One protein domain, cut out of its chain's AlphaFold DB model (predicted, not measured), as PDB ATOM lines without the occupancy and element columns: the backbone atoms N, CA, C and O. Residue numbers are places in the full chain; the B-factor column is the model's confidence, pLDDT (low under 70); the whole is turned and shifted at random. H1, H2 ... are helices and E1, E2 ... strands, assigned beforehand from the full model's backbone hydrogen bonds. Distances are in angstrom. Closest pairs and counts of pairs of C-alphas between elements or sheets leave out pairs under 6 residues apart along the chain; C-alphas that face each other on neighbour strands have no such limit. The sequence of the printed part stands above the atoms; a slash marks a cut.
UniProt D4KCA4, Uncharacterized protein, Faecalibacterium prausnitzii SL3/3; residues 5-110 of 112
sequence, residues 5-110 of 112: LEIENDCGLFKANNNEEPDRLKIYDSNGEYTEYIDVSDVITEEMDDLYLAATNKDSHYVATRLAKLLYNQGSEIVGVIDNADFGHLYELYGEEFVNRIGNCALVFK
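What this domain is: This is residues 5 to 110 of the 112 residues of an uncharacterized protein of Faecalibacterium prausnitzii SL3/3 (UniProt D4KCA4). The long helix H3 packs on two small antiparallel sheets: it lies over one face of the three-stranded sheet E5, E7, E6, and with H2, its partner in a helical hairpin, it lies over one face of the four-stranded sheet E1 to E4, a wall with H2 over its edge strand E1 and H3 over its other edge strand E4. H4 covers the opposite face of the smaller sheet, at one end of the longest axis, and the short H1 is near the other end. The printed part has 106 residues, in the order E1 E2 E3 E4 H1 H2 H3 E5 H4 E6 E7, of mixed class. Both sheets are antiparallel, in the orders E1 - E2 - E3 - E4 and E5 - E7 - E6. The whole is compact, with a radius of gyration of the C-alphas of 12.8 A and spans of 36 by 25 by 23 A.

Where its parts are: E1, residues 5 to 9, begins at C-alpha 5 (-55.905, -23.735, 18.786). E2 is residues 12 to 17, 16.8 A long, E3 is 24 to 28 and E4 is 34 to 39, 14.9 A long. H1 is residues 40 to 43, H2 is 47 to 56, 14.1 A long, and H3 is 60 to 73, 20.0 A long, beginning at C-alpha 60 (-48.406, -33.452, 8.934). E5 is residues 78 to 82, H4 is 87 to 94 and E6 is 99 to 102. E7, residues 105 to 109, ends at C-alpha 109 (-39.250, -19.221, 7.258).

How they stand to each other: E1 to E4 form a meander, each strand the antiparallel neighbour of the one before. N 7 and O 14 are 2.9 A apart, N 26 and O 17 2.9 A, and N 27 and O 36 2.8 A, each within hydrogen-bond range. H1 only grazes this sheet. H2 and H3 are on the same face of it, H2 over E1 and H3 over E4. H2 and H3 touch, the C-alphas of Ala 54 and Val 63 closest at 4.5 A, at a shallow tilt of 23 degrees, opposite ways. H3 is also on the other sheet, over E5 and E7, at a height over the sheet of 8.7 A. There N 82 and O 106, and N 107 and O 100, are 2.8 A apart. H4 is on the opposite face, at a height over the sheet of 9.5 A. E5, H4 and E6 form a split strand-helix-strand unit, two strands running the same way with E7 between them; its crossover is right-handed. In H2, H3 and H4 every O i to N i+4 pair is within hydrogen-bond range; H1 is too short for one.

The domain as a whole: The C-alphas farthest apart, of Thr 45 and Glu 92, are 37.0 A apart. The printed part has no cut and no long link. Mean pLDDT of the printed part is 74.8; residues 5 to 16, 29 to 30 and 40 to 57 are under 70.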
ATOM      1  N   LEU A   5     -56.196 -22.459  19.419       65.56
ATOM      2  CA  LEU A   5     -55.905 -23.735  18.786       65.56
ATOM      3  C   LEU A   5     -54.735 -24.358  19.536       65.56
ATOM      4  O   LEU A   5     -53.652 -23.790  19.598       65.56
ATOM      5  N   GLU A   6     -54.967 -25.515  20.133       64.81
ATOM      6  CA  GLU A   6     -53.914 -26.344  20.706       64.81
ATOM      7  C   GLU A   6     -54.123 -27.739  20.144       64.81
ATOM      8  O   GLU A   6     -55.171 -28.348  20.360       64.81
ATOM      9  N   ILE A   7     -53.159 -28.203  19.360       61.00
ATOM     10  CA  ILE A   7     -53.208 -29.508  18.717       61.00
ATOM     11  C   ILE A   7     -51.985 -30.259  19.189       61.00
ATOM     12  O   ILE A   7     -50.855 -29.872  18.901       61.00
ATOM     13  N   GLU A   8     -52.236 -31.332  19.916       60.81
ATOM     14  CA  GLU A   8     -51.228 -32.295  20.310       60.81
ATOM     15  C   GLU A   8     -51.543 -33.599  19.587       60.81
ATOM     16  O   GLU A   8     -52.645 -34.143  19.698       60.81
ATOM     17  N   ASN A   9     -50.598 -34.077  18.793       60.12
ATOM     18  CA  ASN A   9     -50.686 -35.368  18.126       60.12
ATOM     19  C   ASN A   9     -49.347 -36.103  18.252       60.12
ATOM     20  O   ASN A   9     -48.391 -35.582  18.828       60.12
ATOM     21  N   ASP A  10     -49.254 -37.298  17.664       47.69
ATOM     22  CA  ASP A  10     -48.036 -38.132  17.655       47.69
ATOM     23  C   ASP A  10     -46.800 -37.425  17.052       47.69
ATOM     24  O   ASP A  10     -45.691 -37.954  17.044       47.69
ATOM     25  N   CYS A  11     -47.012 -36.237  16.497       43.41
ATOM     26  CA  CYS A  11     -46.119 -35.466  15.664       43.41
ATOM     27  C   CYS A  11     -45.633 -34.171  16.355       43.41
ATOM     28  O   CYS A  11     -44.627 -33.597  15.935       43.41
ATOM     29  N   GLY A  12     -46.267 -33.735  17.446       58.03
ATOM     30  CA  GLY A  12     -45.837 -32.578  18.230       58.03
ATOM     31  C   GLY A  12     -46.996 -31.698  18.685       58.03
ATOM     32  O   GLY A  12     -48.167 -32.054  18.549       58.03
ATOM     33  N   LEU A  13     -46.642 -30.545  19.250       63.94
ATOM     34  CA  LEU A  13     -47.582 -29.600  19.833       63.94
ATOM     35  C   LEU A  13     -47.604 -28.318  19.002       63.94
ATOM     36  O   LEU A  13     -46.637 -27.565  19.002       63.94
ATOM     37  N   PHE A  14     -48.717 -28.077  18.314       65.25
ATOM     38  CA  PHE A  14     -49.005 -26.811  17.647       65.25
ATOM     39  C   PHE A  14     -49.888 -25.962  18.555       65.25
ATOM     40  O   PHE A  14     -50.942 -26.417  19.012       65.25
ATOM     41  N   LYS A  15     -49.480 -24.716  18.801       66.88
ATOM     42  CA  LYS A  15     -50.254 -23.762  19.594       66.88
ATOM     43  C   LYS A  15     -50.445 -22.479  18.814       66.88
ATOM     44  O   LYS A  15     -49.480 -21.884  18.345       66.88
ATOM     45  N   ALA A  16     -51.685 -22.012  18.762       69.12
ATOM     46  CA  ALA A  16     -51.993 -20.674  18.317       69.12
ATOM     47  C   ALA A  16     -53.088 -20.021  19.164       69.12
ATOM     48  O   ALA A  16     -54.053 -20.676  19.566       69.12
ATOM     49  N   ASN A  17     -52.959 -18.731  19.477       70.88
ATOM     50  CA  ASN A  17     -53.987 -18.015  20.235       70.88
ATOM     51  C   ASN A  17     -54.046 -16.518  19.904       70.88
ATOM     52  O   ASN A  17     -53.029 -15.906  19.597       70.88
ATOM     53  N   ASN A  18     -55.245 -15.938  19.998       74.56
ATOM     54  CA  ASN A  18     -55.484 -14.495  19.855       74.56
ATOM     55  C   ASN A  18     -56.077 -13.872  21.140       74.56
ATOM     56  O   ASN A  18     -56.753 -12.845  21.110       74.56
ATOM     57  N   ASN A  19     -55.898 -14.535  22.290       72.94
ATOM     58  CA  ASN A  19     -56.603 -14.174  23.526       72.94
ATOM     59  C   ASN A  19     -56.229 -12.782  24.053       72.94
ATOM     60  O   ASN A  19     -57.102 -12.105  24.610       72.94
ATOM     61  N   GLU A  20     -54.959 -12.407  23.876       75.81
ATOM     62  CA  GLU A  20     -54.373 -11.121  24.277       75.81
ATOM     63  C   GLU A  20     -54.417 -10.085  23.143       75.81
ATOM     64  O   GLU A  20     -54.635  -8.903  23.390       75.81
ATOM     65  N   GLU A  21     -54.263 -10.528  21.891       78.62
ATOM     66  CA  GLU A  21     -54.308  -9.677  20.698       78.62
ATOM     67  C   GLU A  21     -55.426 -10.170  19.771       78.62
ATOM     68  O   GLU A  21     -55.209 -11.094  18.994       78.62
ATOM     69  N   PRO A  22     -56.640  -9.593  19.847       73.56
ATOM     70  CA  PRO A  22     -57.831 -10.149  19.198       73.56
ATOM     71  C   PRO A  22     -57.740 -10.200  17.669       73.56
ATOM     72  O   PRO A  22     -58.378 -11.058  17.055       73.56
ATOM     73  N   ASP A  23     -56.925  -9.323  17.087       76.56
ATOM     74  CA  ASP A  23     -56.718  -9.202  15.645       76.56
ATOM     75  C   ASP A  23     -55.547 -10.070  15.152       76.56
ATOM     76  O   ASP A  23     -55.295 -10.137  13.957       76.56
ATOM     77  N   ARG A  24     -54.827 -10.762  16.049       76.81
ATOM     78  CA  ARG A  24     -53.640 -11.555  15.703       76.81
ATOM     79  C   ARG A  24     -53.682 -12.943  16.317       76.81
ATOM     80  O   ARG A  24     -53.660 -13.105  17.533       76.81
ATOM     81  N   LEU A  25     -53.670 -13.964  15.473       76.56
ATOM     82  CA  LEU A  25     -53.509 -15.346  15.890       76.56
ATOM     83  C   LEU A  25     -52.013 -15.657  15.967       76.56
ATOM     84  O   LEU A  25     -51.385 -15.960  14.957       76.56
ATOM     85  N   LYS A  26     -51.439 -15.552  17.166       78.38
ATOM     86  CA  LYS A  26     -50.021 -15.848  17.403       78.38
ATOM     87  C   LYS A  26     -49.762 -17.334  17.313       78.38
ATOM     88  O   LYS A  26     -50.511 -18.090  17.924       78.38
ATOM     89  N   ILE A  27     -48.698 -17.715  16.626       76.06
ATOM     90  CA  ILE A  27     -48.187 -19.073  16.484       76.06
ATOM     91  C   ILE A  27     -47.006 -19.236  17.436       76.06
ATOM     92  O   ILE A  27     -46.195 -18.324  17.616       76.06
ATOM     93  N   TYR A  28     -46.950 -20.399  18.071       75.94
ATOM     94  CA  TYR A  28     -45.878 -20.772  18.973       75.94
ATOM     95  C   TYR A  28     -45.316 -22.126  18.568       75.94
ATOM     96  O   TYR A  28     -46.058 -23.002  18.102       75.94
ATOM     97  N   ASP A  29     -44.021 -22.301  18.793       69.94
ATOM     98  CA  ASP A  29     -43.357 -23.583  18.621       69.94
ATOM     99  C   ASP A  29     -43.726 -24.584  19.742       69.94
ATOM    100  O   ASP A  29     -44.520 -24.311  20.655       69.94
ATOM    101  N   SER A  30     -43.126 -25.775  19.691       66.38
ATOM    102  CA  SER A  30     -43.338 -26.817  20.700       66.38
ATOM    103  C   SER A  30     -42.813 -26.454  22.095       66.38
ATOM    104  O   SER A  30     -43.311 -26.999  23.083       66.38
ATOM    105  N   ASN A  31     -41.835 -25.550  22.188       73.88
ATOM    106  CA  ASN A  31     -41.283 -25.048  23.448       73.88
ATOM    107  C   ASN A  31     -42.158 -23.935  24.053       73.88
ATOM    108  O   ASN A  31     -42.036 -23.625  25.238       73.88
ATOM    109  N   GLY A  32     -43.106 -23.402  23.277       71.75
ATOM    110  CA  GLY A  32     -43.977 -22.298  23.662       71.75
ATOM    111  C   GLY A  32     -43.396 -20.925  23.334       71.75
ATOM    112  O   GLY A  32     -43.957 -19.927  23.790       71.75
ATOM    113  N   GLU A  33     -42.316 -20.868  22.554       76.62
ATOM    114  CA  GLU A  33     -41.724 -19.626  22.075       76.62
ATOM    115  C   GLU A  33     -42.536 -19.074  20.903       76.62
ATOM    116  O   GLU A  33     -43.054 -19.816  20.065       76.62
ATOM    117  N   TYR A  34     -42.701 -17.753  20.879       78.81
ATOM    118  CA  TYR A  34     -43.425 -17.066  19.812       78.81
ATOM    119  C   TYR A  34     -42.616 -17.118  18.517       78.81
ATOM    120  O   TYR A  34     -41.443 -16.752  18.516       78.81
ATOM    121  N   THR A  35     -43.266 -17.503  17.421       74.50
ATOM    122  CA  THR A  35     -42.626 -17.565  16.103       74.50
ATOM    123  C   THR A  35     -43.166 -16.492  15.165       74.50
ATOM    124  O   THR A  35     -42.406 -15.667  14.673       74.50
ATOM    125  N   GLU A  36     -44.479 -16.455  14.954       74.19
ATOM    126  CA  GLU A  36     -45.124 -15.590  13.954       74.19
ATOM    127  C   GLU A  36     -46.584 -15.312  14.360       74.19
ATOM    128  O   GLU A  36     -47.101 -15.890  15.320       74.19
ATOM    129  N   TYR A  37     -47.295 -14.448  13.638       76.69
ATOM    130  CA  TYR A  37     -48.744 -14.302  13.778       76.69
ATOM    131  C   TYR A  37     -49.460 -14.309  12.428       76.69
ATOM    132  O   TYR A  37     -48.881 -13.997  11.394       76.69
ATOM    133  N   ILE A  38     -50.753 -14.626  12.464       73.50
ATOM    134  CA  ILE A  38     -51.671 -14.463  11.333       73.50
ATOM    135  C   ILE A  38     -52.654 -13.341  11.673       73.50
ATOM    136  O   ILE A  38     -53.191 -13.335  12.788       73.50
ATOM    137  N   ASP A  39     -52.896 -12.396  10.762       74.06
ATOM    138  CA  ASP A  39     -53.954 -11.407  10.965       74.06
ATOM    139  C   ASP A  39     -55.312 -12.108  10.893       74.06
ATOM    140  O   ASP A  39     -55.673 -12.760   9.914       74.06
ATOM    141  N   VAL A  40     -56.074 -12.019  11.976       69.50
ATOM    142  CA  VAL A  40     -57.343 -12.729  12.116       69.50
ATOM    143  C   VAL A  40     -58.355 -12.233  11.079       69.50
ATOM    144  O   VAL A  40     -59.204 -13.016  10.659       69.50
ATOM    145  N   SER A  41     -58.266 -10.979  10.622       68.81
ATOM    146  CA  SER A  41     -59.152 -10.454   9.575       68.81
ATOM    147  C   SER A  41     -58.968 -11.147   8.224       68.81
ATOM    148  O   SER A  41     -59.943 -11.278   7.482       68.81
ATOM    149  N   ASP A  42     -57.779 -11.689   7.964       63.59
ATOM    150  CA  ASP A  42     -57.484 -12.444   6.750       63.59
ATOM    151  C   ASP A  42     -57.944 -13.909   6.849       63.59
ATOM    152  O   ASP A  42     -58.349 -14.512   5.856       63.59
ATOM    153  N   VAL A  43     -58.013 -14.454   8.072       60.81
ATOM    154  CA  VAL A  43     -58.514 -15.819   8.330       60.81
ATOM    155  C   VAL A  43     -60.027 -15.881   8.552       60.81
ATOM    156  O   VAL A  43     -60.601 -16.947   8.370       60.81
ATOM    157  N   ILE A  44     -60.719 -14.787   8.915       56.53
ATOM    158  CA  ILE A  44     -62.198 -14.744   9.075       56.53
ATOM    159  C   ILE A  44     -62.928 -14.802   7.701       56.53
ATOM    160  O   ILE A  44     -63.951 -14.164   7.457       56.53
ATOM    161  N   THR A  45     -62.426 -15.612   6.775       62.56
ATOM    162  CA  THR A  45     -63.027 -15.932   5.474       62.56
ATOM    163  C   THR A  45     -63.095 -17.461   5.292       62.56
ATOM    164  O   THR A  45     -62.966 -18.198   6.269       62.56
ATOM    165  N   GLU A  46     -63.307 -17.972   4.067       55.28
ATOM    166  CA  GLU A  46     -63.276 -19.419   3.742       55.28
ATOM    167  C   GLU A  46     -61.984 -20.123   4.224       55.28
ATOM    168  O   GLU A  46     -61.963 -21.336   4.424       55.28
ATOM    169  N   GLU A  47     -60.914 -19.365   4.480       57.38
ATOM    170  CA  GLU A  47     -59.624 -19.863   4.963       57.38
ATOM    171  C   GLU A  47     -59.624 -20.309   6.443       57.38
ATOM    172  O   GLU A  47     -58.751 -21.080   6.854       57.38
ATOM    173  N   MET A  48     -60.628 -19.920   7.244       59.78
ATOM    174  CA  MET A  48     -60.800 -20.426   8.616       59.78
ATOM    175  C   MET A  48     -61.126 -21.920   8.636       59.78
ATOM    176  O   MET A  48     -60.646 -22.646   9.512       59.78
ATOM    177  N   ASP A  49     -61.906 -22.380   7.653       61.88
ATOM    178  CA  ASP A  49     -62.189 -23.799   7.467       61.88
ATOM    179  C   ASP A  49     -60.911 -24.536   7.076       61.88
ATOM    180  O   ASP A  49     -60.667 -25.612   7.607       61.88
ATOM    181  N   ASP A  50     -60.048 -23.947   6.242       63.56
ATOM    182  CA  ASP A  50     -58.750 -24.523   5.869       63.56
ATOM    183  C   ASP A  50     -57.791 -24.626   7.066       63.56
ATOM    184  O   ASP A  50     -57.127 -25.653   7.222       63.56
ATOM    185  N   LEU A  51     -57.740 -23.613   7.942       63.94
ATOM    186  CA  LEU A  51     -56.940 -23.651   9.172       63.94
ATOM    187  C   LEU A  51     -57.481 -24.709  10.150       63.94
ATOM    188  O   LEU A  51     -56.707 -25.461  10.738       63.94
ATOM    189  N   TYR A  52     -58.805 -24.814  10.293       62.31
ATOM    190  CA  TYR A  52     -59.461 -25.823  11.129       62.31
ATOM    191  C   TYR A  52     -59.326 -27.248  10.555       62.31
ATOM    192  O   TYR A  52     -59.075 -28.206  11.291       62.31
ATOM    193  N   LEU A  53     -59.433 -27.409   9.233       63.00
ATOM    194  CA  LEU A  53     -59.211 -28.665   8.510       63.00
ATOM    195  C   LEU A  53     -57.753 -29.102   8.600       63.00
ATOM    196  O   LEU A  53     -57.490 -30.273   8.854       63.00
ATOM    197  N   ALA A  54     -56.803 -28.183   8.419       63.06
ATOM    198  CA  ALA A  54     -55.386 -28.449   8.632       63.06
ATOM    199  C   ALA A  54     -55.141 -28.871  10.085       63.06
ATOM    200  O   ALA A  54     -54.519 -29.896  10.331       63.06
ATOM    201  N   ALA A  55     -55.725 -28.150  11.040       58.34
ATOM    202  CA  ALA A  55     -55.582 -28.420  12.463       58.34
ATOM    203  C   ALA A  55     -56.133 -29.784  12.921       58.34
ATOM    204  O   ALA A  55     -55.702 -30.327  13.936       58.34
ATOM    205  N   THR A  56     -57.106 -30.336  12.199       61.75
ATOM    206  CA  THR A  56     -57.770 -31.603  12.544       61.75
ATOM    207  C   THR A  56     -57.301 -32.785  11.689       61.75
ATOM    208  O   THR A  56     -57.713 -33.923  11.932       61.75
ATOM    209  N   ASN A  57     -56.416 -32.549  10.712       67.38
ATOM    210  CA  ASN A  57     -55.857 -33.590   9.855       67.38
ATOM    211  C   ASN A  57     -54.663 -34.291  10.530       67.38
ATOM    212  O   ASN A  57     -53.855 -33.675  11.220       67.38
ATOM    213  N   LYS A  58     -54.544 -35.606  10.324       70.88
ATOM    214  CA  LYS A  58     -53.436 -36.423  10.843       70.88
ATOM    215  C   LYS A  58     -52.189 -36.382   9.954       70.88
ATOM    216  O   LYS A  58     -51.121 -36.796  10.392       70.88
ATOM    217  N   ASP A  59     -52.324 -35.921   8.715       78.19
ATOM    218  CA  ASP A  59     -51.223 -35.778   7.767       78.19
ATOM    219  C   ASP A  59     -50.465 -34.469   8.025       78.19
ATOM    220  O   ASP A  59     -50.938 -33.378   7.703       78.19
ATOM    221  N   SER A  60     -49.266 -34.589   8.595       73.19
ATOM    222  CA  SER A  60     -48.406 -33.452   8.934       73.19
ATOM    223  C   SER A  60     -47.969 -32.634   7.718       73.19
ATOM    224  O   SER A  60     -47.848 -31.414   7.822       73.19
ATOM    225  N   HIS A  61     -47.796 -33.267   6.557       80.44
ATOM    226  CA  HIS A  61     -47.448 -32.566   5.326       80.44
ATOM    227  C   HIS A  61     -48.620 -31.721   4.826       80.44
ATOM    228  O   HIS A  61     -48.432 -30.573   4.412       80.44
ATOM    229  N   TYR A  62     -49.845 -32.250   4.927       79.88
ATOM    230  CA  TYR A  62     -51.059 -31.487   4.636       79.88
ATOM    231  C   TYR A  62     -51.183 -30.266   5.555       79.88
ATOM    232  O   TYR A  62     -51.415 -29.157   5.067       79.88
ATOM    233  N   VAL A  63     -50.977 -30.456   6.866       74.50
ATOM    234  CA  VAL A  63     -51.024 -29.365   7.852       74.50
ATOM    235  C   VAL A  63     -49.975 -28.298   7.529       74.50
ATOM    236  O   VAL A  63     -50.319 -27.124   7.390       74.50
ATOM    237  N   ALA A  64     -48.717 -28.703   7.336       78.56
ATOM    238  CA  ALA A  64     -47.611 -27.795   7.046       78.56
ATOM    239  C   ALA A  64     -47.814 -27.021   5.740       78.56
ATOM    240  O   ALA A  64     -47.598 -25.813   5.697       78.56
ATOM    241  N   THR A  65     -48.300 -27.684   4.690       83.00
ATOM    242  CA  THR A  65     -48.573 -27.049   3.392       83.00
ATOM    243  C   THR A  65     -49.706 -26.031   3.479       83.00
ATOM    244  O   THR A  65     -49.636 -24.966   2.860       83.00
ATOM    245  N   ARG A  66     -50.763 -26.332   4.242       79.81
ATOM    246  CA  ARG A  66     -51.869 -25.390   4.455       79.81
ATOM    247  C   ARG A  66     -51.420 -24.173   5.253       79.81
ATOM    248  O   ARG A  66     -51.695 -23.059   4.821       79.81
ATOM    249  N   LEU A  67     -50.668 -24.376   6.333       76.94
ATOM    250  CA  LEU A  67     -50.087 -23.277   7.107       76.94
ATOM    251  C   LEU A  67     -49.145 -22.419   6.257       76.94
ATOM    252  O   LEU A  67     -49.261 -21.198   6.279       76.94
ATOM    253  N   ALA A  68     -48.288 -23.039   5.441       81.00
ATOM    254  CA  ALA A  68     -47.396 -22.318   4.538       81.00
ATOM    255  C   ALA A  68     -48.167 -21.422   3.561       81.00
ATOM    256  O   ALA A  68     -47.841 -20.254   3.391       81.00
ATOM    257  N   LYS A  69     -49.221 -21.951   2.930       81.06
ATOM    258  CA  LYS A  69     -50.042 -21.178   1.991       81.06
ATOM    259  C   LYS A  69     -50.687 -19.963   2.668       81.06
ATOM    260  O   LYS A  69     -50.668 -18.880   2.094       81.06
ATOM    261  N   LEU A  70     -51.236 -20.150   3.868       76.50
ATOM    262  CA  LEU A  70     -51.876 -19.074   4.629       76.50
ATOM    263  C   LEU A  70     -50.869 -17.979   4.986       76.50
ATOM    264  O   LEU A  70     -51.099 -16.814   4.689       76.50
ATOM    265  N   LEU A  71     -49.718 -18.357   5.538       75.75
ATOM    266  CA  LEU A  71     -48.661 -17.417   5.913       75.75
ATOM    267  C   LEU A  71     -48.062 -16.692   4.696       75.75
ATOM    268  O   LEU A  71     -47.818 -15.491   4.743       75.75
ATOM    269  N   TYR A  72     -47.906 -17.382   3.565       78.81
ATOM    270  CA  TYR A  72     -47.466 -16.754   2.319       78.81
ATOM    271  C   TYR A  72     -48.453 -15.684   1.833       78.81
ATOM    272  O   TYR A  72     -48.040 -14.594   1.437       78.81
ATOM    273  N   ASN A  73     -49.761 -15.958   1.902       76.06
ATOM    274  CA  ASN A  73     -50.798 -14.986   1.539       76.06
ATOM    275  C   ASN A  73     -50.780 -13.733   2.438       76.06
ATOM    276  O   ASN A  73     -51.260 -12.682   2.020       76.06
ATOM    277  N   GLN A  74     -50.205 -13.835   3.639       71.56
ATOM    278  CA  GLN A  74     -50.015 -12.740   4.600       71.56
ATOM    279  C   GLN A  74     -48.720 -11.951   4.389       71.56
ATOM    280  O   GLN A  74     -48.478 -10.955   5.068       71.56
ATOM    281  N   GLY A  75     -47.885 -12.378   3.442       74.00
ATOM    282  CA  GLY A  75     -46.597 -11.752   3.169       74.00
ATOM    283  C   GLY A  75     -45.433 -12.308   3.987       74.00
ATOM    284  O   GLY A  75     -44.340 -11.755   3.873       74.00
ATOM    285  N   SER A  76     -45.611 -13.392   4.756       79.12
ATOM    286  CA  SER A  76     -44.464 -14.103   5.335       79.12
ATOM    287  C   SER A  76     -43.606 -14.688   4.212       79.12
ATOM    288  O   SER A  76     -44.106 -15.333   3.283       79.12
ATOM    289  N   GLU A  77     -42.292 -14.498   4.299       82.62
ATOM    290  CA  GLU A  77     -41.357 -15.107   3.360       82.62
ATOM    291  C   GLU A  77     -41.029 -16.536   3.811       82.62
ATOM    292  O   GLU A  77     -40.401 -16.759   4.844       82.62
ATOM    293  N   ILE A  78     -41.470 -17.523   3.028       84.19
ATOM    294  CA  ILE A  78     -41.349 -18.949   3.353       84.19
ATOM    295  C   ILE A  78     -40.342 -19.593   2.407       84.19
ATOM    296  O   ILE A  78     -40.492 -19.523   1.187       84.19
ATOM    297  N   VAL A  79     -39.330 -20.251   2.970       88.25
ATOM    298  CA  VAL A  79     -38.344 -21.036   2.212       88.25
ATOM    299  C   VAL A  79     -38.998 -22.301   1.662       88.25
ATOM    300  O   VAL A  79     -38.812 -22.643   0.495       88.25
ATOM    301  N   GLY A  80     -39.802 -22.983   2.482       88.81
ATOM    302  CA  GLY A  80     -40.628 -24.094   2.025       88.81
ATOM    303  C   GLY A  80     -41.124 -25.010   3.136       88.81
ATOM    304  O   GLY A  80     -40.844 -24.810   4.317       88.81
ATOM    305  N   VAL A  81     -41.854 -26.045   2.715       89.50
ATOM    306  CA  VAL A  81     -42.222 -27.194   3.549       89.50
ATOM    307  C   VAL A  81     -41.337 -28.370   3.157       89.50
ATOM    308  O   VAL A  81     -41.350 -28.800   2.004       89.50
ATOM    309  N   ILE A  82     -40.576 -28.891   4.112       90.50
ATOM    310  CA  ILE A  82     -39.663 -30.020   3.923       90.50
ATOM    311  C   ILE A  82     -40.276 -31.237   4.606       90.50
ATOM    312  O   ILE A  82     -40.446 -31.233   5.821       90.50
ATOM    313  N   ASP A  83     -40.621 -32.263   3.832       88.44
ATOM    314  CA  ASP A  83     -41.114 -33.538   4.363       88.44
ATOM    315  C   ASP A  83     -39.958 -34.418   4.866       88.44
ATOM    316  O   ASP A  83     -38.853 -34.364   4.326       88.44
ATOM    317  N   ASN A  84     -40.219 -35.233   5.893       87.06
ATOM    318  CA  ASN A  84     -39.225 -36.055   6.599       87.06
ATOM    319  C   ASN A  84     -37.945 -35.275   6.951       87.06
ATOM    320  O   ASN A  84     -36.826 -35.714   6.682       87.06
ATOM    321  N   ALA A  85     -38.140 -34.093   7.528       87.56
ATOM    322  CA  ALA A  85     -37.113 -33.117   7.826       87.56
ATOM    323  C   ALA A  85     -36.030 -33.654   8.775       87.56
ATOM    324  O   ALA A  85     -36.315 -34.165   9.862       87.56
ATOM    325  N   ASP A  86     -34.769 -33.451   8.390       91.94
ATOM    326  CA  ASP A  86     -33.631 -33.538   9.302       91.94
ATOM    327  C   ASP A  86     -33.523 -32.221  10.076       91.94
ATOM    328  O   ASP A  86     -32.856 -31.277   9.652       91.94
ATOM    329  N   PHE A  87     -34.235 -32.139  11.200       86.44
ATOM    330  CA  PHE A  87     -34.287 -30.922  12.008       86.44
ATOM    331  C   PHE A  87     -32.905 -30.466  12.480       86.44
ATOM    332  O   PHE A  87     -32.665 -29.268  12.500       86.44
ATOM    333  N   GLY A  88     -31.982 -31.387  12.785       89.31
ATOM    334  CA  GLY A  88     -30.627 -31.016  13.198       89.31
ATOM    335  C   GLY A  88     -29.912 -30.233  12.102       89.31
ATOM    336  O   GLY A  88     -29.410 -29.139  12.346       89.31
ATOM    337  N   HIS A  89     -29.960 -30.746  10.870       93.50
ATOM    338  CA  HIS A  89     -29.385 -30.047   9.727       93.50
ATOM    339  C   HIS A  89     -30.104 -28.725   9.415       93.50
ATOM    340  O   HIS A  89     -29.459 -27.728   9.101       93.50
ATOM    341  N   LEU A  90     -31.437 -28.696   9.507       89.88
ATOM    342  CA  LEU A  90     -32.209 -27.482   9.236       89.88
ATOM    343  C   LEU A  90     -31.964 -26.388  10.276       89.88
ATOM    344  O   LEU A  90     -31.860 -25.229   9.891       89.88
ATOM    345  N   TYR A  91     -31.830 -26.736  11.555       90.62
ATOM    346  CA  TYR A  91     -31.488 -25.778  12.608       90.62
ATOM    347  C   TYR A  91     -30.087 -25.202  12.407       90.62
ATOM    348  O   TYR A  91     -29.897 -24.004  12.579       90.62
ATOM    349  N   GLU A  92     -29.117 -26.017  11.983       91.56
ATOM    350  CA  GLU A  92     -27.781 -25.521  11.624       91.56
ATOM    351  C   GLU A  92     -27.807 -24.586  10.407       91.56
ATOM    352  O   GLU A  92     -27.022 -23.641  10.342       91.56
ATOM    353  N   LEU A  93     -28.679 -24.862   9.432       92.69
ATOM    354  CA  LEU A  93     -28.737 -24.124   8.173       92.69
ATOM    355  C   LEU A  93     -29.526 -22.815   8.276       92.69
ATOM    356  O   LEU A  93     -29.156 -21.843   7.622       92.69
ATOM    357  N   TYR A  94     -30.611 -22.808   9.050       86.88
ATOM    358  CA  TYR A  94     -31.567 -21.703   9.087       86.88
ATOM    359  C   TYR A  94     -31.719 -21.052  10.458       86.88
ATOM    360  O   TYR A  94     -32.217 -19.942  10.492       86.88
ATOM    361  N   GLY A  95     -31.315 -21.696  11.556       83.06
ATOM    362  CA  GLY A  95     -31.662 -21.286  12.922       83.06
ATOM    363  C   GLY A  95     -32.925 -21.986  13.435       83.06
ATOM    364  O   GLY A  95     -33.847 -22.285  12.673       83.06
ATOM    365  N   GLU A  96     -32.964 -22.294  14.734       81.88
ATOM    366  CA  GLU A  96     -34.093 -23.001  15.367       81.88
ATOM    367  C   GLU A  96     -35.375 -22.158  15.316       81.88
ATOM    368  O   GLU A  96     -36.457 -22.675  15.044       81.88
ATOM    369  N   GLU A  97     -35.235 -20.843  15.463       74.88
ATOM    370  CA  GLU A  97     -36.318 -19.864  15.440       74.88
ATOM    371  C   GLU A  97     -37.020 -19.754  14.073       74.88
ATOM    372  O   GLU A  97     -38.180 -19.348  14.000       74.88
ATOM    373  N   PHE A  98     -36.358 -20.175  12.989       82.06
ATOM    374  CA  PHE A  98     -36.898 -20.123  11.627       82.06
ATOM    375  C   PHE A  98     -37.463 -21.467  11.148       82.06
ATOM    376  O   PHE A  98     -38.077 -21.537  10.080       82.06
ATOM    377  N   VAL A  99     -37.299 -22.544  11.922       81.69
ATOM    378  CA  VAL A  99     -37.680 -23.906  11.528       81.69
ATOM    379  C   VAL A  99     -38.804 -24.414  12.425       81.69
ATOM    380  O   VAL A  99     -38.597 -24.903  13.533       81.69
ATOM    381  N   ASN A 100     -40.029 -24.366  11.908       78.00
ATOM    382  CA  ASN A 100     -41.213 -24.797  12.639       78.00
ATOM    383  C   ASN A 100     -41.489 -26.281  12.387       78.00
ATOM    384  O   ASN A 100     -41.739 -26.708  11.256       78.00
ATOM    385  N   ARG A 101     -41.467 -27.079  13.457       80.25
ATOM    386  CA  ARG A 101     -41.743 -28.515  13.394       80.25
ATOM    387  C   ARG A 101     -43.241 -28.796  13.378       80.25
ATOM    388  O   ARG A 101     -43.961 -28.463  14.314       80.25
ATOM    389  N   ILE A 102     -43.681 -29.505  12.346       77.00
ATOM    390  CA  ILE A 102     -45.046 -30.008  12.197       77.00
ATOM    391  C   ILE A 102     -44.913 -31.498  11.896       77.00
ATOM    392  O   ILE A 102     -44.765 -31.905  10.748       77.00
ATOM    393  N   GLY A 103     -44.865 -32.325  12.940       75.12
ATOM    394  CA  GLY A 103     -44.598 -33.752  12.777       75.12
ATOM    395  C   GLY A 103     -43.213 -34.075  12.269       75.12
ATOM    396  O   GLY A 103     -42.204 -33.723  12.889       75.12
ATOM    397  N   ASN A 104     -43.190 -34.819  11.167       80.25
ATOM    398  CA  ASN A 104     -41.990 -35.111  10.394       80.25
ATOM    399  C   ASN A 104     -41.674 -33.999   9.379       80.25
ATOM    400  O   ASN A 104     -40.646 -34.082   8.720       80.25
ATOM    401  N   CYS A 105     -42.539 -32.995   9.221       83.31
ATOM    402  CA  CYS A 105     -42.330 -31.886   8.304       83.31
ATOM    403  C   CYS A 105     -41.722 -30.677   9.023       83.31
ATOM    404  O   CYS A 105     -42.008 -30.418  10.194       83.31
ATOM    405  N   ALA A 106     -40.931 -29.900   8.290       84.88
ATOM    406  CA  ALA A 106     -40.481 -28.580   8.702       84.88
ATOM    407  C   ALA A 106     -41.113 -27.513   7.809       84.88
ATOM    408  O   ALA A 106     -41.002 -27.589   6.586       84.88
ATOM    409  N   LEU A 107     -41.750 -26.517   8.416       86.38
ATOM    410  CA  LEU A 107     -42.089 -25.256   7.767       86.38
ATOM    411  C   LEU A 107     -40.957 -24.268   8.050       86.38
ATOM    412  O   LEU A 107     -40.736 -23.901   9.202       86.38
ATOM    413  N   VAL A 108     -40.228 -23.871   7.011       85.50
ATOM    414  CA  VAL A 108     -39.036 -23.028   7.146       85.50
ATOM    415  C   VAL A 108     -39.345 -21.616   6.666       85.50
ATOM    416  O   VAL A 108     -39.724 -21.416   5.507       85.50
ATOM    417  N   PHE A 109     -39.168 -20.647   7.556       81.38
ATOM    418  CA  PHE A 109     -39.250 -19.221   7.258       81.38
ATOM    419  C   PHE A 109     -37.913 -18.717   6.724       81.38
ATOM    420  O   PHE A 109     -36.863 -19.316   6.953       81.38
ATOM    421  N   LYS A 110     -37.949 -17.622   5.974       79.56
ATOM    422  CA  LYS A 110     -36.735 -16.956   5.522       79.56
ATOM    423  C   LYS A 110     -36.209 -16.043   6.628       79.56
ATOM    424  O   LYS A 110     -36.974 -15.280   7.210       79.56
TER     425      LYS A 110